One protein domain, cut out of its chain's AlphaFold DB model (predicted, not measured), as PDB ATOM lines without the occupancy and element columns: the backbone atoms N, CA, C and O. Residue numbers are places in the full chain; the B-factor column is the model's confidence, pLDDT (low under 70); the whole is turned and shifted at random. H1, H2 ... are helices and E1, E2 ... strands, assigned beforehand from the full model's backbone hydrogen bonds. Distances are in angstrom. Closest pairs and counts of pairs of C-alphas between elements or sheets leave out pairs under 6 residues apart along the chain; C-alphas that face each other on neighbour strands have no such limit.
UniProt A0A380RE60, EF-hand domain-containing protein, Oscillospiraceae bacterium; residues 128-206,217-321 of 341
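Overview. This is residues 128 to 206 and 217 to 321 of the 341 residues of the protein "EF-hand domain-containing protein" of Oscillospiraceae bacterium (UniProt A0A380RE60). The chain is wound in stacked turns into a flattened solenoid, with two walls of parallel strands face to face; E1, E3, E5, E7, E9, E11 and E13 make one wall, in that order, and E2, E4, E6, E8, E10, E12 and E14 the other. The short H1 sits at one narrow side of this tube, next to a cut, and residues 299 to 321 run on past the last turn with no named element. The printed part has 184 residues, with 14 named strands and one named helix, H1, between E7 and E8; the class is mostly strand, though under half of the residues are in named elements. The whole is compact, with a radius of gyration of the C-alphas of 15.9 A, and flat, spanning 45 by 37 by 19 A.

Along the chain. E1, residues 129 to 133, begins at C-alpha 129 (19.856, 63.126, 134.407). E2 is residues 141 to 144, E3 151 to 155 and E4 163 to 166. E5, residues 172 to 180, is the longest strand at 18.5 A and bends by 97 degrees at residue 177. E6 is residues 184 to 186, and E7, 194 to 199, is 16.1 A long. H1, residues 217 to 220, begins at C-alpha 217 (16.920, 67.189, 103.223). E8 is residues 222 to 226, E9 235 to 240, E10 243 to 248, E11 257 to 262, E12 274 to 277 and E13 286 to 290; E11 is 17.1 A long. E14, residues 294 to 298, ends at C-alpha 298 (-9.424, 67.583, 117.630).

Arrangement. In the sheet with edge strands E1 and E13, which is twisted, E1 and E3 are parallel at 12 degrees, with N 132 and O 153 at 2.8 A. E7 and E9 are parallel at 2 degrees, with N 197 and O 237 at 2.8 A. In the sheet with edge strands E2 and E14, E2 and E4 are parallel at 1 degree, with N 143 and O 164 at 2.8 A. E12 and E14 are parallel at 10 degrees, with N 295 and O 274 at 2.8 A. E5 and E6 meet only through their link, while E1 and E2 are apart. H1 is only just not on either sheet; the closest C-alphas of H1 and E10, Glu 220 and Ile 243, are 6.5 A apart. H1 is too short for any O i to N i+4 pair, and its one O i to N i+3 pair is not within range.

Size, cuts and confidence. The two C-alphas farthest apart, those of Glu 146 and Ser 313, are 50.5 A apart. Residues 207 to 216 are not printed, and C-alphas 206 and 217 are 15.8 A apart across this cut. Of the links printed whole, E11 to E12 is long, with 11 residues. The mean pLDDT of the printed part is 81.3; it is under 70 in residues 201 to 206, 217 to 220, 265 to 272 and 305 to 321.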
ATOM      1  N   GLU A 128      19.837  60.327 137.605       95.31
ATOM      2  CA  GLU A 128      18.635  61.142 137.447       95.31
ATOM      3  C   GLU A 128      18.597  61.798 136.068       95.31
ATOM      4  O   GLU A 128      17.533  61.841 135.449       95.31
ATOM      5  N   GLU A 129      19.751  62.257 135.577       97.12
ATOM      6  CA  GLU A 129      19.856  63.126 134.407       97.12
ATOM      7  C   GLU A 129      20.873  62.607 133.383       97.12
ATOM      8  O   GLU A 129      22.029  62.306 133.707       97.12
ATOM      9  N   MET A 130      20.452  62.580 132.119       96.12
ATOM     10  CA  MET A 130      21.309  62.315 130.973       96.12
ATOM     11  C   MET A 130      21.292  63.495 130.001       96.12
ATOM     12  O   MET A 130      20.248  63.861 129.460       96.12
ATOM     13  N   GLN A 131      22.472  64.061 129.748       97.00
ATOM     14  CA  GLN A 131      22.662  65.131 128.773       97.00
ATOM     15  C   GLN A 131      23.449  64.603 127.575       97.00
ATOM     16  O   GLN A 131      24.590  64.172 127.719       97.00
ATOM     17  N   ILE A 132      22.867  64.647 126.384       94.56
ATOM     18  CA  ILE A 132      23.507  64.199 125.149       94.56
ATOM     19  C   ILE A 132      23.558  65.381 124.199       94.56
ATOM     20  O   ILE A 132      22.543  66.006 123.908       94.56
ATOM     21  N   SER A 133      24.743  65.709 123.704       92.94
ATOM     22  CA  SER A 133      24.902  66.840 122.806       92.94
ATOM     23  C   SER A 133      25.705  66.493 121.571       92.94
ATOM     24  O   SER A 133      26.614  65.666 121.610       92.94
ATOM     25  N   ARG A 134      25.383  67.144 120.454       89.00
ATOM     26  CA  ARG A 134      26.154  67.036 119.212       89.00
ATOM     27  C   ARG A 134      26.285  65.601 118.676       89.00
ATOM     28  O   ARG A 134      27.269  65.286 118.025       89.00
ATOM     29  N   CYS A 135      25.322  64.727 118.956       87.75
ATOM     30  CA  CYS A 135      25.360  63.331 118.517       87.75
ATOM     31  C   CYS A 135      24.494  63.117 117.271       87.75
ATOM     32  O   CYS A 135      23.453  63.756 117.118       87.75
ATOM     33  N   VAL A 136      24.902  62.182 116.412       87.75
ATOM     34  CA  VAL A 136      24.109  61.731 115.259       87.75
ATOM     35  C   VAL A 136      23.690  60.281 115.478       87.75
ATOM     36  O   VAL A 136      24.534  59.401 115.639       87.75
ATOM     37  N   PHE A 137      22.385  60.034 115.468       88.44
ATOM     38  CA  PHE A 137      21.779  58.716 115.599       88.44
ATOM     39  C   PHE A 137      21.271  58.251 114.235       88.44
ATOM     40  O   PHE A 137      20.198  58.655 113.787       88.44
ATOM     41  N   SER A 138      22.046  57.385 113.579       87.00
ATOM     42  CA  SER A 138      21.656  56.805 112.284       87.00
ATOM     43  C   SER A 138      20.582  55.724 112.387       87.00
ATOM     44  O   SER A 138      19.907  55.407 111.410       87.00
ATOM     45  N   GLU A 139      20.404  55.154 113.576       91.38
ATOM     46  CA  GLU A 139      19.304  54.246 113.891       91.38
ATOM     47  C   GLU A 139      18.288  54.936 114.799       91.38
ATOM     48  O   GLU A 139      18.556  56.001 115.357       91.38
ATOM     49  N   ARG A 140      17.095  54.340 114.933       93.12
ATOM     50  CA  ARG A 140      16.070  54.882 115.829       93.12
ATOM     51  C   ARG A 140      16.632  54.877 117.247       93.12
ATOM     52  O   ARG A 140      17.048  53.825 117.728       93.12
ATOM     53  N   PHE A 141      16.627  56.030 117.907       93.25
ATOM     54  CA  PHE A 141      16.986  56.085 119.317       93.25
ATOM     55  C   PHE A 141      15.856  55.444 120.118       93.25
ATOM     56  O   PHE A 141      14.715  55.896 120.037       93.25
ATOM     57  N   VAL A 142      16.162  54.373 120.847       92.69
ATOM     58  CA  VAL A 142      15.189  53.645 121.663       92.69
ATOM     59  C   VAL A 142      15.670  53.641 123.103       92.69
ATOM     60  O   VAL A 142      16.751  53.133 123.396       92.69
ATOM     61  N   PHE A 143      14.840  54.167 123.994       90.88
ATOM     62  CA  PHE A 143      15.051  54.112 125.429       90.88
ATOM     63  C   PHE A 143      13.876  53.385 126.080       90.88
ATOM     64  O   PHE A 143      12.838  53.981 126.361       90.88
ATOM     65  N   ALA A 144      14.046  52.075 126.250       84.94
ATOM     66  CA  ALA A 144      13.040  51.170 126.800       84.94
ATOM     67  C   ALA A 144      13.412  50.711 128.225       84.94
ATOM     68  O   ALA A 144      14.476  51.075 128.721       84.94
ATOM     69  N   TYR A 145      12.536  49.930 128.867       73.94
ATOM     70  CA  TYR A 145      12.671  49.293 130.188       73.94
ATOM     71  C   TYR A 145      14.108  49.034 130.701       73.94
ATOM     72  O   TYR A 145      15.008  48.677 129.947       73.94
ATOM     73  N   GLU A 146      14.257  49.078 132.032       71.31
ATOM     74  CA  GLU A 146      15.468  48.770 132.831       71.31
ATOM     75  C   GLU A 146      16.468  49.912 133.047       71.31
ATOM     76  O   GLU A 146      17.366  49.769 133.880       71.31
ATOM     77  N   TYR A 147      16.288  51.068 132.406       83.69
ATOM     78  CA  TYR A 147      17.161  52.215 132.642       83.69
ATOM     79  C   TYR A 147      16.601  53.188 133.702       83.69
ATOM     80  O   TYR A 147      15.431  53.564 133.616       83.69
ATOM     81  N   PRO A 148      17.421  53.655 134.667       89.50
ATOM     82  CA  PRO A 148      16.972  54.457 135.815       89.50
ATOM     83  C   PRO A 148      16.812  55.966 135.547       89.50
ATOM     84  O   PRO A 148      16.460  56.705 136.464       89.50
ATOM     85  N   VAL A 149      17.077  56.429 134.322       93.38
ATOM     86  CA  VAL A 149      17.143  57.860 133.982       93.38
ATOM     87  C   VAL A 149      15.760  58.504 134.026       93.38
ATOM     88  O   VAL A 149      14.820  58.012 133.403       93.38
ATOM     89  N   THR A 150      15.656  59.644 134.709       94.25
ATOM     90  CA  THR A 150      14.390  60.375 134.866       94.25
ATOM     91  C   THR A 150      14.285  61.621 133.991       94.25
ATOM     92  O   THR A 150      13.179  62.033 133.648       94.25
ATOM     93  N   GLU A 151      15.410  62.225 133.612       96.88
ATOM     94  CA  GLU A 151      15.458  63.425 132.779       96.88
ATOM     95  C   GLU A 151      16.436  63.243 131.619       96.88
ATOM     96  O   GLU A 151      17.603  62.894 131.811       96.88
ATOM     97  N   PHE A 152      15.945  63.518 130.414       97.06
ATOM     98  CA  PHE A 152      16.738  63.562 129.195       97.06
ATOM     99  C   PHE A 152      16.836  64.980 128.671       97.06
ATOM    100  O   PHE A 152      15.827  65.662 128.493       97.06
ATOM    101  N   LYS A 153      18.057  65.379 128.327       97.69
ATOM    102  CA  LYS A 153      18.317  66.597 127.578       97.69
ATOM    103  C   LYS A 153      19.181  66.292 126.364       97.69
ATOM    104  O   LYS A 153      20.327  65.875 126.501       97.69
ATOM    105  N   PHE A 154      18.643  66.561 125.183       95.81
ATOM    106  CA  PHE A 154      19.363  66.501 123.922       95.81
ATOM    107  C   PHE A 154      19.636  67.910 123.415       95.81
ATOM    108  O   PHE A 154      18.726  68.736 123.381       95.81
ATOM    109  N   SER A 155      20.869  68.185 122.995       93.38
ATOM    110  CA  SER A 155      21.242  69.483 122.422       93.38
ATOM    111  C   SER A 155      22.000  69.312 121.108       93.38
ATOM    112  O   SER A 155      22.988  68.583 121.068       93.38
ATOM    113  N   CYS A 156      21.594  69.983 120.030       89.50
ATOM    114  CA  CYS A 156      22.279  69.894 118.732       89.50
ATOM    115  C   CYS A 156      22.439  68.446 118.217       89.50
ATOM    116  O   CYS A 156      23.476  68.102 117.651       89.50
ATOM    117  N   CYS A 157      21.469  67.567 118.490       90.31
ATOM    118  CA  CYS A 157      21.509  66.162 118.073       90.31
ATOM    119  C   CYS A 157      20.691  65.930 116.799       90.31
ATOM    120  O   CYS A 157      19.702  66.618 116.558       90.31
ATOM    121  N   VAL A 158      21.073  64.925 116.011       89.12
ATOM    122  CA  VAL A 158      20.375  64.531 114.780       89.12
ATOM    123  C   VAL A 158      19.862  63.100 114.914       89.12
ATOM    124  O   VAL A 158      20.637  62.197 115.216       89.12
ATOM    125  N   PHE A 159      18.571  62.884 114.667       91.12
ATOM    126  CA  PHE A 159      17.899  61.586 114.752       91.12
ATOM    127  C   PHE A 159      17.367  61.161 113.382       91.12
ATOM    128  O   PHE A 159      16.274  61.559 112.969       91.12
ATOM    129  N   GLU A 160      18.117  60.311 112.680       87.88
ATOM    130  CA  GLU A 160      17.836  59.977 111.278       87.88
ATOM    131  C   GLU A 160      16.615  59.052 111.108       87.88
ATOM    132  O   GLU A 160      15.979  59.040 110.050       87.88
ATOM    133  N   LYS A 161      16.251  58.287 112.146       90.88
ATOM    134  CA  LYS A 161      15.125  57.330 112.116       90.88
ATOM    135  C   LYS A 161      14.129  57.502 113.267       90.88
ATOM    136  O   LYS A 161      13.371  56.581 113.571       90.88
ATOM    137  N   GLY A 162      14.113  58.682 113.885       93.38
ATOM    138  CA  GLY A 162      13.181  59.014 114.959       93.38
ATOM    139  C   GLY A 162      13.598  58.490 116.331       93.38
ATOM    140  O   GLY A 162      14.738  58.076 116.556       93.38
ATOM    141  N   ILE A 163      12.643  58.546 117.253       96.06
ATOM    142  CA  ILE A 163      12.843  58.402 118.695       96.06
ATOM    143  C   ILE A 163      11.717  57.529 119.265       96.06
ATOM    144  O   ILE A 163      10.573  57.582 118.805       96.06
ATOM    145  N   LEU A 164      12.041  56.677 120.231       95.38
ATOM    146  CA  LEU A 164      11.078  55.943 121.046       95.38
ATOM    147  C   LEU A 164      11.517  55.979 122.507       95.38
ATOM    148  O   LEU A 164      12.582  55.458 122.834       95.38
ATOM    149  N   PHE A 165      10.680  56.543 123.366       94.19
ATOM    150  CA  PHE A 165      10.741  56.304 124.803       94.19
ATOM    151  C   PHE A 165       9.617  55.344 125.191       94.19
ATOM    152  O   PHE A 165       8.492  55.533 124.741       94.19
ATOM    153  N   ASP A 166       9.967  54.331 125.979       92.12
ATOM    154  CA  ASP A 166       9.083  53.294 126.534       92.12
ATOM    155  C   ASP A 166       9.573  52.972 127.955       92.12
ATOM    156  O   ASP A 166      10.257  51.973 128.210       92.12
ATOM    157  N   ASN A 167       9.410  53.952 128.852       90.38
ATOM    158  CA  ASN A 167       9.964  53.911 130.203       90.38
ATOM    159  C   ASN A 167       9.232  54.862 131.172       90.38
ATOM    160  O   ASN A 167       9.460  56.073 131.175       90.38
ATOM    161  N   ASP A 168       8.459  54.282 132.092       90.44
ATOM    162  CA  ASP A 168       7.711  54.977 133.152       90.44
ATOM    163  C   ASP A 168       8.550  55.793 134.148       90.44
ATOM    164  O   ASP A 168       8.002  56.555 134.943       90.44
ATOM    165  N   LEU A 169       9.875  55.631 134.183       91.56
ATOM    166  CA  LEU A 169      10.732  56.436 135.057       91.56
ATOM    167  C   LEU A 169      11.048  57.804 134.454       91.56
ATOM    168  O   LEU A 169      11.420  58.718 135.198       91.56
ATOM    169  N   VAL A 170      10.892  57.960 133.136       93.81
ATOM    170  CA  VAL A 170      11.163  59.216 132.440       93.81
ATOM    171  C   VAL A 170      10.095  60.233 132.810       93.81
ATOM    172  O   VAL A 170       8.919  60.053 132.528       93.81
ATOM    173  N   LYS A 171      10.527  61.329 133.429       95.38
ATOM    174  CA  LYS A 171       9.681  62.441 133.875       95.38
ATOM    175  C   LYS A 171       9.792  63.661 132.990       95.38
ATOM    176  O   LYS A 171       8.863  64.466 132.951       95.38
ATOM    177  N   LYS A 172      10.932  63.831 132.325       97.31
ATOM    178  CA  LYS A 172      11.202  65.020 131.531       97.31
ATOM    179  C   LYS A 172      12.073  64.713 130.329       97.31
ATOM    180  O   LYS A 172      13.102  64.053 130.458       97.31
ATOM    181  N   VAL A 173      11.669  65.225 129.173       97.81
ATOM    182  CA  VAL A 173      12.438  65.115 127.932       97.81
ATOM    183  C   VAL A 173      12.533  66.488 127.284       97.81
ATOM    184  O   VAL A 173      11.522  67.145 127.032       97.81
ATOM    185  N   ILE A 174      13.766  66.920 127.031       97.94
ATOM    186  CA  ILE A 174      14.082  68.211 126.436       97.94
ATOM    187  C   ILE A 174      14.901  67.991 125.168       97.94
ATOM    188  O   ILE A 174      15.963  67.374 125.215       97.94
ATOM    189  N   PHE A 175      14.456  68.565 124.057       96.00
ATOM    190  CA  PHE A 175      15.250  68.729 122.843       96.00
ATOM    191  C   PHE A 175      15.535  70.212 122.630       96.00
ATOM    192  O   PHE A 175      14.615  71.023 122.560       96.00
ATOM    193  N   GLU A 176      16.807  70.572 122.522       92.94
ATOM    194  CA  GLU A 176      17.271  71.920 122.209       92.94
ATOM    195  C   GLU A 176      18.029  71.873 120.885       92.94
ATOM    196  O   GLU A 176      19.086  71.252 120.795       92.94
ATOM    197  N   ASP A 177      17.497  72.528 119.854       89.00
ATOM    198  CA  ASP A 177      18.173  72.679 118.559       89.00
ATOM    199  C   ASP A 177      18.518  71.319 117.927       89.00
ATOM    200  O   ASP A 177      19.628  71.077 117.469       89.00
ATOM    201  N   CYS A 178      17.588  70.366 118.004       90.12
ATOM    202  CA  CYS A 178      17.779  69.025 117.449       90.12
ATOM    203  C   CYS A 178      17.113  68.899 116.075       90.12
ATOM    204  O   CYS A 178      16.178  69.627 115.771       90.12
ATOM    205  N   ALA A 179      17.524  67.923 115.273       88.69
ATOM    206  CA  ALA A 179      16.870  67.595 114.011       88.69
ATOM    207  C   ALA A 179      16.360  66.154 114.025       88.69
ATOM    208  O   ALA A 179      17.040  65.249 114.513       88.69
ATOM    209  N   VAL A 180      15.174  65.923 113.465       89.62
ATOM    210  CA  VAL A 180      14.559  64.595 113.389       89.62
ATOM    211  C   VAL A 180      13.947  64.339 112.009       89.62
ATOM    212  O   VAL A 180      13.343  65.228 111.414       89.62
ATOM    213  N   SER A 181      14.106  63.126 111.482       85.44
ATOM    214  CA  SER A 181      13.471  62.675 110.224       85.44
ATOM    215  C   SER A 181      12.443  61.557 110.392       85.44
ATOM    216  O   SER A 181      11.751  61.215 109.436       85.44
ATOM    217  N   GLY A 182      12.342  60.967 111.583       88.50
ATOM    218  CA  GLY A 182      11.348  59.944 111.910       88.50
ATOM    219  C   GLY A 182      10.417  60.375 113.037       88.50
ATOM    220  O   GLY A 182      10.558  61.457 113.595       88.50
ATOM    221  N   ASP A 183       9.475  59.512 113.396       94.19
ATOM    222  CA  ASP A 183       8.510  59.828 114.448       94.19
ATOM    223  C   ASP A 183       9.189  59.964 115.814       94.19
ATOM    224  O   ASP A 183      10.082  59.186 116.168       94.19
ATOM    225  N   VAL A 184       8.735  60.944 116.589       96.69
ATOM    226  CA  VAL A 184       9.052  61.094 118.006       96.69
ATOM    227  C   VAL A 184       7.902  60.476 118.778       96.69
ATOM    228  O   VAL A 184       6.813  61.039 118.815       96.69
ATOM    229  N   VAL A 185       8.140  59.304 119.357       96.81
ATOM    230  CA  VAL A 185       7.113  58.554 120.081       96.81
ATOM    231  C   VAL A 185       7.522  58.438 121.538       96.81
ATOM    232  O   VAL A 185       8.611  57.948 121.840       96.81
ATOM    233  N   ILE A 186       6.646  58.879 122.430       91.31
ATOM    234  CA  ILE A 186       6.702  58.564 123.850       91.31
ATOM    235  C   ILE A 186       5.514  57.637 124.114       91.31
ATOM    236  O   ILE A 186       4.378  58.091 124.184       91.31
ATOM    237  N   ALA A 187       5.780  56.337 124.189       83.88
ATOM    238  CA  ALA A 187       4.772  55.311 124.428       83.88
ATOM    239  C   ALA A 187       4.905  54.805 125.863       83.88
ATOM    240  O   ALA A 187       6.028  54.654 126.328       83.88
ATOM    241  N   ASP A 188       3.790  54.535 126.544       78.06
ATOM    242  CA  ASP A 188       3.788  53.897 127.869       78.06
ATOM    243  C   ASP A 188       4.779  54.555 128.864       78.06
ATOM    244  O   ASP A 188       5.521  53.887 129.580       78.06
ATOM    245  N   CYS A 189       4.836  55.893 128.865       82.81
ATOM    246  CA  CYS A 189       5.625  56.675 129.818       82.81
ATOM    247  C   CYS A 189       4.688  57.413 130.770       82.81
ATOM    248  O   CYS A 189       4.594  58.644 130.736       82.81
ATOM    249  N   ASP A 190       4.024  56.676 131.660       83.44
ATOM    250  CA  ASP A 190       3.131  57.273 132.654       83.44
ATOM    251  C   ASP A 190       3.896  58.226 133.579       83.44
ATOM    252  O   ASP A 190       3.307  59.111 134.182       83.44
ATOM    253  N   GLY A 191       5.217  58.091 133.703       90.75
ATOM    254  CA  GLY A 191       6.044  59.017 134.472       90.75
ATOM    255  C   GLY A 191       6.217  60.405 133.865       90.75
ATOM    256  O   GLY A 191       6.627  61.303 134.604       90.75
ATOM    257  N   LEU A 192       5.945  60.601 132.568       95.88
ATOM    258  CA  LEU A 192       6.301  61.830 131.861       95.88
ATOM    259  C   LEU A 192       5.435  62.997 132.345       95.88
ATOM    260  O   LEU A 192       4.215  62.931 132.295       95.88
ATOM    261  N   ILE A 193       6.074  64.083 132.785       96.44
ATOM    262  CA  ILE A 193       5.421  65.294 133.310       96.44
ATOM    263  C   ILE A 193       5.643  66.485 132.374       96.44
ATOM    264  O   ILE A 193       4.756  67.325 132.219       96.44
ATOM    265  N   ASP A 194       6.826  66.590 131.770       96.88
ATOM    266  CA  ASP A 194       7.226  67.755 130.978       96.88
ATOM    267  C   ASP A 194       7.926  67.326 129.686       96.88
ATOM    268  O   ASP A 194       8.909  66.579 129.705       96.88
ATOM    269  N   PHE A 195       7.420  67.819 128.559       97.81
ATOM    270  CA  PHE A 195       8.010  67.603 127.245       97.81
ATOM    271  C   PHE A 195       8.267  68.945 126.569       97.81
ATOM    272  O   PHE A 195       7.336  69.692 126.258       97.81
ATOM    273  N   SER A 196       9.534  69.233 126.282       97.38
ATOM    274  CA  SER A 196       9.930  70.425 125.538       97.38
ATOM    275  C   SER A 196      10.781  70.035 124.342       97.38
ATOM    276  O   SER A 196      11.795  69.365 124.491       97.38
ATOM    277  N   ALA A 197      10.433  70.505 123.155       95.94
ATOM    278  CA  ALA A 197      11.213  70.267 121.958       95.94
ATOM    279  C   ALA A 197      11.373  71.542 121.141       95.94
ATOM    280  O   ALA A 197      10.388  72.169 120.764       95.94
ATOM    281  N   TYR A 198      12.621  71.888 120.840       92.38
ATOM    282  CA  TYR A 198      12.989  72.776 119.753       92.38
ATOM    283  C   TYR A 198      13.656  71.945 118.660       92.38
ATOM    284  O   TYR A 198      14.831  71.585 118.787       92.38
ATOM    285  N   PHE A 199      12.886  71.602 117.627       88.38
ATOM    286  CA  PHE A 199      13.415  70.891 116.469       88.38
ATOM    287  C   PHE A 199      13.735  71.885 115.362       88.38
ATOM    288  O   PHE A 199      12.830  72.442 114.752       88.38
ATOM    289  N   ASP A 200      15.012  72.133 115.107       80.12
ATOM    290  CA  ASP A 200      15.460  73.003 114.032       80.12
ATOM    291  C   ASP A 200      16.599  72.337 113.269       80.12
ATOM    292  O   ASP A 200      17.507  71.726 113.822       80.12
ATOM    293  N   ALA A 201      16.532  72.464 111.953       61.44
ATOM    294  CA  ALA A 201      17.540  71.960 111.036       61.44
ATOM    295  C   ALA A 201      18.500  73.092 110.606       61.44
ATOM    296  O   ALA A 201      19.114  73.040 109.541       61.44
ATOM    297  N   ALA A 202      18.559  74.213 111.339       51.78
ATOM    298  CA  ALA A 202      19.237  75.423 110.872       51.78
ATOM    299  C   ALA A 202      20.728  75.555 111.221       51.78
ATOM    300  O   ALA A 202      21.379  76.355 110.541       51.78
ATOM    301  N   ASP A 203      21.300  74.789 112.156       52.38
ATOM    302  CA  ASP A 203      22.720  74.938 112.526       52.38
ATOM    303  C   ASP A 203      23.523  73.636 112.290       52.38
ATOM    304  O   ASP A 203      23.463  72.682 113.055       52.38
ATOM    305  N   LYS A 204      24.205  73.422 111.154       50.84
ATOM    306  CA  LYS A 204      25.393  74.123 110.613       50.84
ATOM    307  C   LYS A 204      26.615  74.218 111.536       50.84
ATOM    308  O   LYS A 204      27.410  75.120 111.328       50.84
ATOM    309  N   ASN A 205      26.868  73.275 112.454       44.84
ATOM    310  CA  ASN A 205      28.244  72.960 112.910       44.84
ATOM    311  C   ASN A 205      28.324  71.695 113.789       44.84
ATOM    312  O   ASN A 205      28.783  71.726 114.933       44.84
ATOM    313  N   LEU A 206      27.963  70.545 113.221       46.75
ATOM    314  CA  LEU A 206      28.622  69.282 113.561       46.75
ATOM    315  C   LEU A 206      29.825  69.137 112.624       46.75
ATOM    316  O   LEU A 206      29.756  68.463 111.607       46.75
ATOM    317  N   PRO A 217      17.975  68.171 103.444       56.16
ATOM    318  CA  PRO A 217      16.920  67.189 103.223       56.16
ATOM    319  C   PRO A 217      16.066  66.938 104.476       56.16
ATOM    320  O   PRO A 217      14.923  66.511 104.329       56.16
ATOM    321  N   LEU A 218      16.561  67.232 105.686       64.56
ATOM    322  CA  LEU A 218      15.781  67.123 106.923       64.56
ATOM    323  C   LEU A 218      14.740  68.242 107.060       64.56
ATOM    324  O   LEU A 218      13.724  68.047 107.728       64.56
ATOM    325  N   LYS A 219      14.929  69.396 106.402       64.69
ATOM    326  CA  LYS A 219      13.943  70.496 106.415       64.69
ATOM    327  C   LYS A 219      12.679  70.182 105.640       64.69
ATOM    328  O   LYS A 219      11.649  70.788 105.907       64.69
ATOM    329  N   GLU A 220      12.756  69.279 104.668       68.88
ATOM    330  CA  GLU A 220      11.616  68.924 103.823       68.88
ATOM    331  C   GLU A 220      10.884  67.665 104.300       68.88
ATOM    332  O   GLU A 220       9.783  67.374 103.827       68.88
ATOM    333  N   GLN A 221      11.484  66.913 105.226       79.25
ATOM    334  CA  GLN A 221      10.879  65.707 105.769       79.25
ATOM    335  C   GLN A 221       9.831  66.042 106.822       79.25
ATOM    336  O   GLN A 221       9.972  66.974 107.615       79.25
ATOM    337  N   ARG A 222       8.749  65.263 106.786       86.19
ATOM    338  CA  ARG A 222       7.662  65.359 107.750       86.19
ATOM    339  C   ARG A 222       7.865  64.322 108.839       86.19
ATOM    340  O   ARG A 222       8.138  63.170 108.515       86.19
ATOM    341  N   TYR A 223       7.646  64.716 110.082       90.12
ATOM    342  CA  TYR A 223       7.680  63.811 111.225       90.12
ATOM    343  C   TYR A 223       6.427  63.969 112.084       90.12
ATOM    344  O   TYR A 223       5.778  65.022 112.062       90.12
ATOM    345  N   ASN A 224       6.079  62.918 112.819       94.56
ATOM    346  CA  ASN A 224       4.986  62.944 113.781       94.56
ATOM    347  C   ASN A 224       5.541  63.025 115.204       94.56
ATOM    348  O   ASN A 224       6.629  62.520 115.485       94.56
ATOM    349  N   VAL A 225       4.779  63.646 116.097       96.75
ATOM    350  CA  VAL A 225       5.012  63.599 117.541       96.75
ATOM    351  C   VAL A 225       3.820  62.896 118.173       96.75
ATOM    352  O   VAL A 225       2.698  63.377 118.049       96.75
ATOM    353  N   ASP A 226       4.054  61.765 118.821       97.81
ATOM    354  CA  ASP A 226       3.036  60.990 119.525       97.81
ATOM    355  C   ASP A 226       3.387  60.949 121.012       97.81
ATOM    356  O   ASP A 226       4.376  60.325 121.407       97.81
ATOM    357  N   LEU A 227       2.609  61.685 121.805       96.69
ATOM    358  CA  LEU A 227       2.623  61.689 123.270       96.69
ATOM    359  C   LEU A 227       1.280  61.184 123.816       96.69
ATOM    360  O   LEU A 227       0.932  61.491 124.958       96.69
ATOM    361  N   SER A 228       0.480  60.501 122.992       95.94
ATOM    362  CA  SER A 228      -0.859  60.077 123.382       95.94
ATOM    363  C   SER A 228      -0.812  59.119 124.574       95.94
ATOM    364  O   SER A 228       0.106  58.314 124.725       95.94
ATOM    365  N   GLY A 229      -1.792  59.240 125.468       93.56
ATOM    366  CA  GLY A 229      -1.898  58.408 126.665       93.56
ATOM    367  C   GLY A 229      -0.858  58.686 127.757       93.56
ATOM    368  O   GLY A 229      -0.867  57.985 128.761       93.56
ATOM    369  N   CYS A 230       0.009  59.698 127.617       94.19
ATOM    370  CA  CYS A 230       0.917  60.108 128.692       94.19
ATOM    371  C   CYS A 230       0.122  60.791 129.822       94.19
ATOM    372  O   CYS A 230      -0.011  62.016 129.868       94.19
ATOM    373  N   ASP A 231      -0.432  59.998 130.739       90.75
ATOM    374  CA  ASP A 231      -1.467  60.449 131.673       90.75
ATOM    375  C   ASP A 231      -1.003  61.528 132.663       90.75
ATOM    376  O   ASP A 231      -1.792  62.405 133.015       90.75
ATOM    377  N   ASN A 232       0.266  61.509 133.091       95.06
ATOM    378  CA  ASN A 232       0.821  62.514 134.011       95.06
ATOM    379  C   ASN A 232       1.441  63.734 133.310       95.06
ATOM    380  O   ASN A 232       1.937  64.633 134.000       95.06
ATOM    381  N   LEU A 233       1.397  63.787 131.976       95.62
ATOM    382  CA  LEU A 233       1.954  64.887 131.195       95.62
ATOM    383  C   LEU A 233       1.224  66.176 131.564       95.62
ATOM    384  O   LEU A 233       0.012  66.246 131.437       95.62
ATOM    385  N   ASP A 234       1.949  67.187 132.036       94.50
ATOM    386  CA  ASP A 234       1.391  68.440 132.560       94.50
ATOM    387  C   ASP A 234       1.593  69.590 131.559       94.50
ATOM    388  O   ASP A 234       0.674  70.370 131.283       94.50
ATOM    389  N   HIS A 235       2.799  69.674 130.983       93.25
ATOM    390  CA  HIS A 235       3.203  70.743 130.070       93.25
ATOM    391  C   HIS A 235       3.848  70.171 128.806       93.25
ATOM    392  O   HIS A 235       4.717  69.301 128.869       93.25
ATOM    393  N   VAL A 236       3.446  70.712 127.654       96.56
ATOM    394  CA  VAL A 236       4.074  70.429 126.358       96.56
ATOM    395  C   VAL A 236       4.494  71.733 125.697       96.56
ATOM    396  O   VAL A 236       3.678  72.636 125.507       96.56
ATOM    397  N   ARG A 237       5.750  71.830 125.269       94.88
ATOM    398  CA  ARG A 237       6.236  72.903 124.399       94.88
ATOM    399  C   ARG A 237       6.912  72.297 123.181       94.88
ATOM    400  O   ARG A 237       7.897  71.591 123.307       94.88
ATOM    401  N   ILE A 238       6.417  72.605 121.995       93.19
ATOM    402  CA  ILE A 238       7.030  72.224 120.728       93.19
ATOM    403  C   ILE A 238       7.215  73.502 119.923       93.19
ATOM    404  O   ILE A 238       6.252  74.147 119.520       93.19
ATOM    405  N   GLU A 239       8.458  73.882 119.703       87.12
ATOM    406  CA  GLU A 239       8.861  74.936 118.787       87.12
ATOM    407  C   GLU A 239       9.612  74.277 117.644       87.12
ATOM    408  O   GLU A 239      10.433  73.390 117.864       87.12
ATOM    409  N   ASN A 240       9.301  74.636 116.408       78.06
ATOM    410  CA  ASN A 240       9.762  73.818 115.303       78.06
ATOM    411  C   ASN A 240      10.123  74.630 114.056       78.06
ATOM    412  O   ASN A 240       9.345  75.453 113.580       78.06
ATOM    413  N   GLY A 241      11.313  74.354 113.530       72.44
ATOM    414  CA  GLY A 241      11.858  74.798 112.251       72.44
ATOM    415  C   GLY A 241      11.805  73.734 111.140       72.44
ATOM    416  O   GLY A 241      12.155  74.043 110.002       72.44
ATOM    417  N   GLN A 242      11.356  72.502 111.417       81.56
ATOM    418  CA  GLN A 242      11.119  71.426 110.435       81.56
ATOM    419  C   GLN A 242       9.624  71.313 110.045       81.56
ATOM    420  O   GLN A 242       8.825  72.179 110.395       81.56
ATOM    421  N   ILE A 243       9.184  70.289 109.298       81.38
ATOM    422  CA  ILE A 243       7.755  70.112 108.949       81.38
ATOM    423  C   ILE A 243       7.104  69.082 109.878       81.38
ATOM    424  O   ILE A 243       7.400  67.896 109.795       81.38
ATOM    425  N   ILE A 244       6.151  69.499 110.710       85.94
ATOM    426  CA  ILE A 244       5.343  68.565 111.511       85.94
ATOM    427  C   ILE A 244       4.191  68.015 110.658       85.94
ATOM    428  O   ILE A 244       3.457  68.770 110.015       85.94
ATOM    429  N   ALA A 245       4.030  66.691 110.634       89.25
ATOM    430  CA  ALA A 245       2.879  66.025 110.030       89.25
ATOM    431  C   ALA A 245       1.703  65.907 110.998       89.25
ATOM    432  O   ALA A 245       0.592  66.281 110.625       89.25
ATOM    433  N   SER A 246       1.946  65.438 112.216       90.75
ATOM    434  CA  SER A 246       0.938  65.400 113.267       90.75
ATOM    435  C   SER A 246       1.556  65.585 114.644       90.75
ATOM    436  O   SER A 246       2.722  65.252 114.865       90.75
ATOM    437  N   VAL A 247       0.751  66.087 115.573       94.50
ATOM    438  CA  VAL A 247       1.018  65.996 117.008       94.50
ATOM    439  C   VAL A 247      -0.192  65.343 117.664       94.50
ATOM    440  O   VAL A 247      -1.307  65.846 117.524       94.50
ATOM    441  N   ASP A 248       0.021  64.232 118.357       96.75
ATOM    442  CA  ASP A 248      -1.007  63.542 119.130       96.75
ATOM    443  C   ASP A 248      -0.710  63.675 120.627       96.75
ATOM    444  O   ASP A 248       0.298  63.178 121.120       96.75
ATOM    445  N   LEU A 249      -1.574  64.407 121.323       95.12
ATOM    446  CA  LEU A 249      -1.623  64.585 122.775       95.12
ATOM    447  C   LEU A 249      -2.955  64.045 123.323       95.12
ATOM    448  O   LEU A 249      -3.477  64.565 124.312       95.12
ATOM    449  N   SER A 250      -3.584  63.096 122.626       92.88
ATOM    450  CA  SER A 250      -4.873  62.573 123.059       92.88
ATOM    451  C   SER A 250      -4.759  61.739 124.325       92.88
ATOM    452  O   SER A 250      -3.768  61.049 124.552       92.88
ATOM    453  N   ASN A 251      -5.811  61.768 125.139       94.06
ATOM    454  CA  ASN A 251      -5.904  61.038 126.402       94.06
ATOM    455  C   ASN A 251      -4.784  61.386 127.401       94.06
ATOM    456  O   ASN A 251      -4.398  60.542 128.202       94.06
ATOM    457  N   CYS A 252      -4.270  62.619 127.383       94.69
ATOM    458  CA  CYS A 252      -3.309  63.100 128.375       94.69
ATOM    459  C   CYS A 252      -4.069  63.746 129.539       94.69
ATOM    460  O   CYS A 252      -4.308  64.956 129.566       94.69
ATOM    461  N   SER A 253      -4.514  62.929 130.495       92.88
ATOM    462  CA  SER A 253      -5.508  63.359 131.482       92.88
ATOM    463  C   SER A 253      -5.054  64.512 132.386       92.88
ATOM    464  O   SER A 253      -5.887  65.342 132.758       92.88
ATOM    465  N   MET A 254      -3.761  64.620 132.711       95.19
ATOM    466  CA  MET A 254      -3.200  65.695 133.547       95.19
ATOM    467  C   MET A 254      -2.685  66.908 132.763       95.19
ATOM    468  O   MET A 254      -2.222  67.863 133.393       95.19
ATOM    469  N   LEU A 255      -2.803  66.913 131.429       94.25
ATOM    470  CA  LEU A 255      -2.281  67.986 130.583       94.25
ATOM    471  C   LEU A 255      -2.976  69.295 130.927       94.25
ATOM    472  O   LEU A 255      -4.177  69.421 130.712       94.25
ATOM    473  N   LYS A 256      -2.231  70.279 131.444       91.44
ATOM    474  CA  LYS A 256      -2.761  71.614 131.767       91.44
ATOM    475  C   LYS A 256      -2.493  72.616 130.667       91.44
ATOM    476  O   LYS A 256      -3.314  73.509 130.434       91.44
ATOM    477  N   SER A 257      -1.338  72.499 130.006       87.75
ATOM    478  CA  SER A 257      -0.986  73.414 128.931       87.75
ATOM    479  C   SER A 257      -0.160  72.796 127.810       87.75
ATOM    480  O   SER A 257       0.732  71.985 128.047       87.75
ATOM    481  N   CYS A 258      -0.414  73.241 126.579       90.50
ATOM    482  CA  CYS A 258       0.435  72.931 125.435       90.50
ATOM    483  C   CYS A 258       0.743  74.183 124.603       90.50
ATOM    484  O   CYS A 258      -0.119  75.033 124.393       90.50
ATOM    485  N   SER A 259       1.957  74.288 124.076       87.44
ATOM    486  CA  SER A 259       2.377  75.321 123.127       87.44
ATOM    487  C   SER A 259       3.021  74.650 121.927       87.44
ATOM    488  O   SER A 259       4.037  73.990 122.096       87.44
ATOM    489  N   ILE A 260       2.472  74.822 120.729       87.50
ATOM    490  CA  ILE A 260       2.974  74.189 119.505       87.50
ATOM    491  C   ILE A 260       3.127  75.259 118.429       87.50
ATOM    492  O   ILE A 260       2.131  75.787 117.933       87.50
ATOM    493  N   LEU A 261       4.366  75.597 118.079       81.75
ATOM    494  CA  LEU A 261       4.705  76.732 117.228       81.75
ATOM    495  C   LEU A 261       5.589  76.332 116.063       81.75
ATOM    496  O   LEU A 261       6.649  75.736 116.231       81.75
ATOM    497  N   ASP A 262       5.157  76.732 114.876       78.25
ATOM    498  CA  ASP A 262       5.952  76.673 113.666       78.25
ATOM    499  C   ASP A 262       6.707  77.995 113.490       78.25
ATOM    500  O   ASP A 262       6.110  79.054 113.289       78.25
ATOM    501  N   LEU A 263       8.032  77.927 113.580       76.50
ATOM    502  CA  LEU A 263       8.941  79.068 113.507       76.50
ATOM    503  C   LEU A 263       9.605  79.206 112.125       76.50
ATOM    504  O   LEU A 263      10.503  80.033 111.945       76.50
ATOM    505  N   ARG A 264       9.181  78.428 111.115       73.62
ATOM    506  CA  ARG A 264       9.776  78.459 109.769       73.62
ATOM    507  C   ARG A 264       9.597  79.819 109.092       73.62
ATOM    508  O   ARG A 264       8.489  80.337 108.958       73.62
ATOM    509  N   TYR A 265      10.685  80.381 108.565       60.38
ATOM    510  CA  TYR A 265      10.683  81.745 108.018       60.38
ATOM    511  C   TYR A 265      10.412  81.835 106.497       60.38
ATOM    512  O   TYR A 265       9.922  82.866 106.044       60.38
ATOM    513  N   TYR A 266      10.687  80.787 105.700       54.69
ATOM    514  CA  TYR A 266      10.829  80.930 104.233       54.69
ATOM    515  C   TYR A 266       9.949  80.038 103.334       54.69
ATOM    516  O   TYR A 266       9.982  80.236 102.124       54.69
ATOM    517  N   ASP A 267       9.145  79.110 103.863       56.16
ATOM    518  CA  ASP A 267       8.510  78.061 103.034       56.16
ATOM    519  C   ASP A 267       6.966  78.139 103.016       56.16
ATOM    520  O   ASP A 267       6.252  77.209 103.390       56.16
ATOM    521  N   LEU A 268       6.435  79.300 102.606       53.12
ATOM    522  CA  LEU A 268       4.986  79.576 102.543       53.12
ATOM    523  C   LEU A 268       4.244  78.786 101.450       53.12
ATOM    524  O   LEU A 268       3.019  78.725 101.496       53.12
ATOM    525  N   ASP A 269       4.952  78.178 100.494       52.28
ATOM    526  CA  ASP A 269       4.346  77.436  99.376       52.28
ATOM    527  C   ASP A 269       4.211  75.923  99.662       52.28
ATOM    528  O   ASP A 269       3.496  75.216  98.951       52.28
ATOM    529  N   LYS A 270       4.833  75.423 100.743       56.78
ATOM    530  CA  LYS A 270       4.727  74.034 101.235       56.78
ATOM    531  C   LYS A 270       3.858  73.946 102.494       56.78
ATOM    532  O   LYS A 270       4.252  73.389 103.521       56.78
ATOM    533  N   ILE A 271       2.657  74.517 102.423       57.78
ATOM    534  CA  ILE A 271       1.646  74.403 103.482       57.78
ATOM    535  C   ILE A 271       1.163  72.946 103.513       57.78
ATOM    536  O   ILE A 271       0.312  72.536 102.723       57.78
ATOM    537  N   CYS A 272       1.760  72.138 104.386       61.53
ATOM    538  CA  CYS A 272       1.407  70.736 104.566       61.53
ATOM    539  C   CYS A 272       0.348  70.598 105.655       61.53
ATOM    540  O   CYS A 272       0.515  71.134 106.742       61.53
ATOM    541  N   GLY A 273      -0.702  69.835 105.345       70.31
ATOM    542  CA  GLY A 273      -1.814  69.524 106.235       70.31
ATOM    543  C   GLY A 273      -1.386  68.843 107.524       70.31
ATOM    544  O   GLY A 273      -1.341  67.611 107.561       70.31
ATOM    545  N   ALA A 274      -1.049  69.636 108.535       79.69
ATOM    546  CA  ALA A 274      -0.738  69.146 109.863       79.69
ATOM    547  C   ALA A 274      -2.035  68.776 110.588       79.69
ATOM    548  O   ALA A 274      -3.065  69.428 110.386       79.69
ATOM    549  N   THR A 275      -1.992  67.755 111.431       82.88
ATOM    550  CA  THR A 275      -3.083  67.450 112.361       82.88
ATOM    551  C   THR A 275      -2.608  67.637 113.793       82.88
ATOM    552  O   THR A 275      -1.439  67.422 114.114       82.88
ATOM    553  N   LEU A 276      -3.509  68.078 114.659       87.25
ATOM    554  CA  LEU A 276      -3.263  68.180 116.088       87.25
ATOM    555  C   LEU A 276      -4.429  67.539 116.823       87.25
ATOM    556  O   LEU A 276      -5.573  67.952 116.653       87.25
ATOM    557  N   ASN A 277      -4.135  66.544 117.643       88.62
ATOM    558  CA  ASN A 277      -5.116  65.891 118.488       88.62
ATOM    559  C   ASN A 277      -4.788  66.206 119.947       88.62
ATOM    560  O   ASN A 277      -3.704  65.883 120.410       88.62
ATOM    561  N   ILE A 278      -5.701  66.860 120.657       88.12
ATOM    562  CA  ILE A 278      -5.607  67.080 122.109       88.12
ATOM    563  C   ILE A 278      -6.812  66.482 122.839       88.12
ATOM    564  O   ILE A 278      -7.049  66.810 124.001       88.12
ATOM    565  N   SER A 279      -7.602  65.649 122.155       84.56
ATOM    566  CA  SER A 279      -8.853  65.102 122.680       84.56
ATOM    567  C   SER A 279      -8.647  64.260 123.938       84.56
ATOM    568  O   SER A 279      -7.560  63.752 124.194       84.56
ATOM    569  N   GLY A 280      -9.677  64.117 124.769       86.81
ATOM    570  CA  GLY A 280      -9.578  63.308 125.990       86.81
ATOM    571  C   GLY A 280      -8.620  63.879 127.044       86.81
ATOM    572  O   GLY A 280      -8.216  63.153 127.948       86.81
ATOM    573  N   SER A 281      -8.273  65.167 126.955       89.56
ATOM    574  CA  SER A 281      -7.431  65.880 127.924       89.56
ATOM    575  C   SER A 281      -8.293  66.829 128.769       89.56
ATOM    576  O   SER A 281      -8.318  68.035 128.525       89.56
ATOM    577  N   PRO A 282      -9.060  66.332 129.758       86.81
ATOM    578  CA  PRO A 282     -10.088  67.125 130.421       86.81
ATOM    579  C   PRO A 282      -9.551  68.307 131.231       86.81
ATOM    580  O   PRO A 282     -10.292  69.266 131.421       86.81
ATOM    581  N   ASN A 283      -8.299  68.242 131.701       89.75
ATOM    582  CA  ASN A 283      -7.677  69.256 132.559       89.75
ATOM    583  C   ASN A 283      -6.957  70.373 131.787       89.75
ATOM    584  O   ASN A 283      -6.395  71.270 132.415       89.75
ATOM    585  N   ILE A 284      -6.968  70.345 130.452       85.06
ATOM    586  CA  ILE A 284      -6.239  71.338 129.667       85.06
ATOM    587  C   ILE A 284      -6.941  72.697 129.726       85.06
ATOM    588  O   ILE A 284      -8.106  72.853 129.357       85.06
ATOM    589  N   GLU A 285      -6.207  73.698 130.205       82.12
ATOM    590  CA  GLU A 285      -6.691  75.070 130.390       82.12
ATOM    591  C   GLU A 285      -6.161  76.003 129.296       82.12
ATOM    592  O   GLU A 285      -6.844  76.945 128.888       82.12
ATOM    593  N   TYR A 286      -4.948  75.733 128.801       78.94
ATOM    594  CA  TYR A 286      -4.243  76.606 127.867       78.94
ATOM    595  C   TYR A 286      -3.634  75.809 126.715       78.94
ATOM    596  O   TYR A 286      -2.721  75.017 126.907       78.94
ATOM    597  N   ALA A 287      -4.065  76.074 125.490       80.75
ATOM    598  CA  ALA A 287      -3.365  75.617 124.295       80.75
ATOM    599  C   ALA A 287      -2.912  76.854 123.523       80.75
ATOM    600  O   ALA A 287      -3.734  77.729 123.310       80.75
ATOM    601  N   PHE A 288      -1.648  76.949 123.112       77.88
ATOM    602  CA  PHE A 288      -1.127  77.996 122.231       77.88
ATOM    603  C   PHE A 288      -0.622  77.343 120.948       77.88
ATOM    604  O   PHE A 288       0.446  76.743 120.919       77.88
ATOM    605  N   ILE A 289      -1.419  77.401 119.885       77.44
ATOM    606  CA  ILE A 289      -1.152  76.658 118.649       77.44
ATOM    607  C   ILE A 289      -0.898  77.659 117.537       77.44
ATOM    608  O   ILE A 289      -1.808  78.414 117.220       77.44
ATOM    609  N   GLY A 290       0.294  77.615 116.945       72.75
ATOM    610  CA  GLY A 290       0.731  78.382 115.780       72.75
ATOM    611  C   GLY A 290       1.391  77.501 114.726       72.75
ATOM    612  O   GLY A 290       2.466  77.819 114.229       72.75
ATOM    613  N   LEU A 291       0.751  76.378 114.396       72.19
ATOM    614  CA  LEU A 291       1.171  75.470 113.328       72.19
ATOM    615  C   LEU A 291       0.677  75.951 111.960       72.19
ATOM    616  O   LEU A 291      -0.528  75.960 111.703       72.19
ATOM    617  N   ARG A 292       1.581  76.302 111.041       71.12
ATOM    618  CA  ARG A 292       1.176  76.691 109.683       71.12
ATOM    619  C   ARG A 292       0.644  75.481 108.921       71.12
ATOM    620  O   ARG A 292       1.288  74.439 108.868       71.12
ATOM    621  N   GLY A 293      -0.519  75.632 108.289       70.38
ATOM    622  CA  GLY A 293      -1.135  74.547 107.516       70.38
ATOM    623  C   GLY A 293      -1.847  73.481 108.344       70.38
ATOM    624  O   GLY A 293      -2.064  72.382 107.843       70.38
ATOM    625  N   LEU A 294      -2.228  73.789 109.588       74.50
ATOM    626  CA  LEU A 294      -3.097  72.919 110.378       74.50
ATOM    627  C   LEU A 294      -4.427  72.686 109.641       74.50
ATOM    628  O   LEU A 294      -5.162  73.639 109.370       74.50
ATOM    629  N   ASN A 295      -4.706  71.429 109.310       74.12
ATOM    630  CA  ASN A 295      -5.925  70.991 108.631       74.12
ATOM    631  C   ASN A 295      -6.990  70.509 109.612       74.12
ATOM    632  O   ASN A 295      -8.181  70.663 109.350       74.12
ATOM    633  N   GLU A 296      -6.558  69.905 110.714       74.06
ATOM    634  CA  GLU A 296      -7.435  69.280 111.691       74.06
ATOM    635  C   GLU A 296      -6.926  69.565 113.097       74.06
ATOM    636  O   GLU A 296      -5.726  69.477 113.366       74.06
ATOM    637  N   LEU A 297      -7.863  69.924 113.970       80.69
ATOM    638  CA  LEU A 297      -7.644  70.123 115.391       80.69
ATOM    639  C   LEU A 297      -8.775  69.420 116.141       80.69
ATOM    640  O   LEU A 297      -9.907  69.908 116.120       80.69
ATOM    641  N   ASP A 298      -8.469  68.297 116.783       78.38
ATOM    642  CA  ASP A 298      -9.424  67.583 117.630       78.38
ATOM    643  C   ASP A 298      -9.274  68.032 119.088       78.38
ATOM    644  O   ASP A 298      -8.217  67.875 119.697       78.38
ATOM    645  N   ILE A 299     -10.347  68.614 119.626       81.12
ATOM    646  CA  ILE A 299     -10.460  69.098 121.011       81.12
ATOM    647  C   ILE A 299     -11.599  68.408 121.770       81.12
ATOM    648  O   ILE A 299     -12.113  68.940 122.758       81.12
ATOM    649  N   SER A 300     -12.066  67.264 121.268       80.06
ATOM    650  CA  SER A 300     -13.160  66.513 121.881       80.06
ATOM    651  C   SER A 300     -12.816  66.154 123.327       80.06
ATOM    652  O   SER A 300     -11.670  65.870 123.650       80.06
ATOM    653  N   ASP A 301     -13.800  66.195 124.225       83.06
ATOM    654  CA  ASP A 301     -13.604  65.894 125.651       83.06
ATOM    655  C   ASP A 301     -12.604  66.807 126.399       83.06
ATOM    656  O   ASP A 301     -12.109  66.453 127.469       83.06
ATOM    657  N   CYS A 302     -12.392  68.034 125.903       82.00
ATOM    658  CA  CYS A 302     -11.667  69.108 126.595       82.00
ATOM    659  C   CYS A 302     -12.646  70.197 127.092       82.00
ATOM    660  O   CYS A 302     -12.731  71.276 126.501       82.00
ATOM    661  N   PRO A 303     -13.436  69.959 128.161       78.69
ATOM    662  CA  PRO A 303     -14.546  70.828 128.566       78.69
ATOM    663  C   PRO A 303     -14.111  72.223 129.036       78.69
ATOM    664  O   PRO A 303     -14.937  73.137 129.072       78.69
ATOM    665  N   HIS A 304     -12.839  72.388 129.410       77.69
ATOM    666  CA  HIS A 304     -12.266  73.666 129.826       77.69
ATOM    667  C   HIS A 304     -11.751  74.513 128.646       77.69
ATOM    668  O   HIS A 304     -11.578  75.722 128.804       77.69
ATOM    669  N   LEU A 305     -11.628  73.939 127.439       67.12
ATOM    670  CA  LEU A 305     -11.321  74.667 126.204       67.12
ATOM    671  C   LEU A 305     -12.614  75.070 125.486       67.12
ATOM    672  O   LEU A 305     -13.289  74.255 124.866       67.12
ATOM    673  N   ILE A 306     -12.986  76.350 125.569       52.44
ATOM    674  CA  ILE A 306     -14.316  76.815 125.126       52.44
ATOM    675  C   ILE A 306     -14.267  77.615 123.804       52.44
ATOM    676  O   ILE A 306     -15.302  77.831 123.173       52.44
ATOM    677  N   SER A 307     -13.086  77.994 123.302       53.34
ATOM    678  CA  SER A 307     -12.930  78.669 122.000       53.34
ATOM    679  C   SER A 307     -11.626  78.295 121.297       53.34
ATOM    680  O   SER A 307     -10.644  77.994 121.957       53.34
ATOM    681  N   ALA A 308     -11.613  78.334 119.961       46.03
ATOM    682  CA  ALA A 308     -10.421  78.215 119.115       46.03
ATOM    683  C   ALA A 308     -10.382  79.407 118.133       46.03
ATOM    684  O   ALA A 308     -11.405  79.744 117.520       46.03
ATOM    685  N   SER A 309      -9.252  80.116 118.029       47.66
ATOM    686  CA  SER A 309      -9.170  81.375 117.270       47.66
ATOM    687  C   SER A 309      -8.886  81.193 115.779       47.66
ATOM    688  O   SER A 309      -8.635  80.113 115.261       47.66
ATOM    689  N   LYS A 310      -9.008  82.332 115.091       44.88
ATOM    690  CA  LYS A 310      -9.185  82.570 113.657       44.88
ATOM    691  C   LYS A 310      -7.896  82.446 112.832       44.88
ATOM    692  O   LYS A 310      -6.896  83.052 113.187       44.88
ATOM    693  N   GLN A 311      -8.025  81.855 111.643       46.06
ATOM    694  CA  GLN A 311      -7.085  81.930 110.514       46.06
ATOM    695  C   GLN A 311      -6.823  83.385 110.068       46.06
ATOM    696  O   GLN A 311      -7.767  84.111 109.732       46.06
ATOM    697  N   THR A 312      -5.563  83.823 110.018       42.94
ATOM    698  CA  THR A 312      -5.196  85.115 109.408       42.94
ATOM    699  C   THR A 312      -4.833  84.960 107.926       42.94
ATOM    700  O   THR A 312      -4.354  83.923 107.471       42.94
ATOM    701  N   SER A 313      -5.126  86.000 107.141       43.81
ATOM    702  CA  SER A 313      -5.183  85.979 105.672       43.81
ATOM    703  C   SER A 313      -3.830  86.066 104.951       43.81
ATOM    704  O   SER A 313      -3.809  86.207 103.732       43.81
ATOM    705  N   ILE A 314      -2.703  85.997 105.665       42.00
ATOM    706  CA  ILE A 314      -1.366  85.916 105.067       42.00
ATOM    707  C   ILE A 314      -0.573  84.885 105.872       42.00
ATOM    708  O   ILE A 314      -0.131  85.174 106.976       42.00
ATOM    709  N   GLY A 315      -0.429  83.671 105.338       42.66
ATOM    710  CA  GLY A 315       0.481  82.661 105.893       42.66
ATOM    711  C   GLY A 315      -0.062  81.742 106.994       42.66
ATOM    712  O   GLY A 315       0.708  80.930 107.492       42.66
ATOM    713  N   GLY A 316      -1.358  81.797 107.333       39.28
ATOM    714  CA  GLY A 316      -2.028  80.720 108.078       39.28
ATOM    715  C   GLY A 316      -1.445  80.417 109.463       39.28
ATOM    716  O   GLY A 316      -1.323  79.249 109.820       39.28
ATOM    717  N   GLU A 317      -1.079  81.446 110.228       38.81
ATOM    718  CA  GLU A 317      -0.755  81.296 111.648       38.81
ATOM    719  C   GLU A 317      -2.042  81.202 112.476       38.81
ATOM    720  O   GLU A 317      -2.984  81.986 112.293       38.81
ATOM    721  N   TYR A 318      -2.063  80.226 113.378       42.56
ATOM    722  CA  TYR A 318      -3.054  80.086 114.436       42.56
ATOM    723  C   TYR A 318      -2.469  80.748 115.693       42.56
ATOM    724  O   TYR A 318      -1.260  80.748 115.910       42.56
ATOM    725  N   SER A 319      -3.298  81.381 116.509       35.34
ATOM    726  CA  SER A 319      -2.928  81.732 117.878       35.34
ATOM    727  C   SER A 319      -4.111  81.374 118.748       35.34
ATOM    728  O   SER A 319      -5.256  81.651 118.391       35.34
ATOM    729  N   VAL A 320      -3.862  80.691 119.854       38.66
ATOM    730  CA  VAL A 320      -4.893  80.246 120.791       38.66
ATOM    731  C   VAL A 320      -4.500  80.876 122.123       38.66
ATOM    732  O   VAL A 320      -3.543  80.469 122.758       38.66
ATOM    733  N   GLU A 321      -5.149  81.977 122.487       34.41
ATOM    734  CA  GLU A 321      -4.973  82.630 123.786       34.41
ATOM    735  C   GLU A 321      -6.346  82.682 124.434       34.41
ATOM    736  O   GLU A 321      -7.244  83.300 123.858       34.41
TER     737      GLU A 321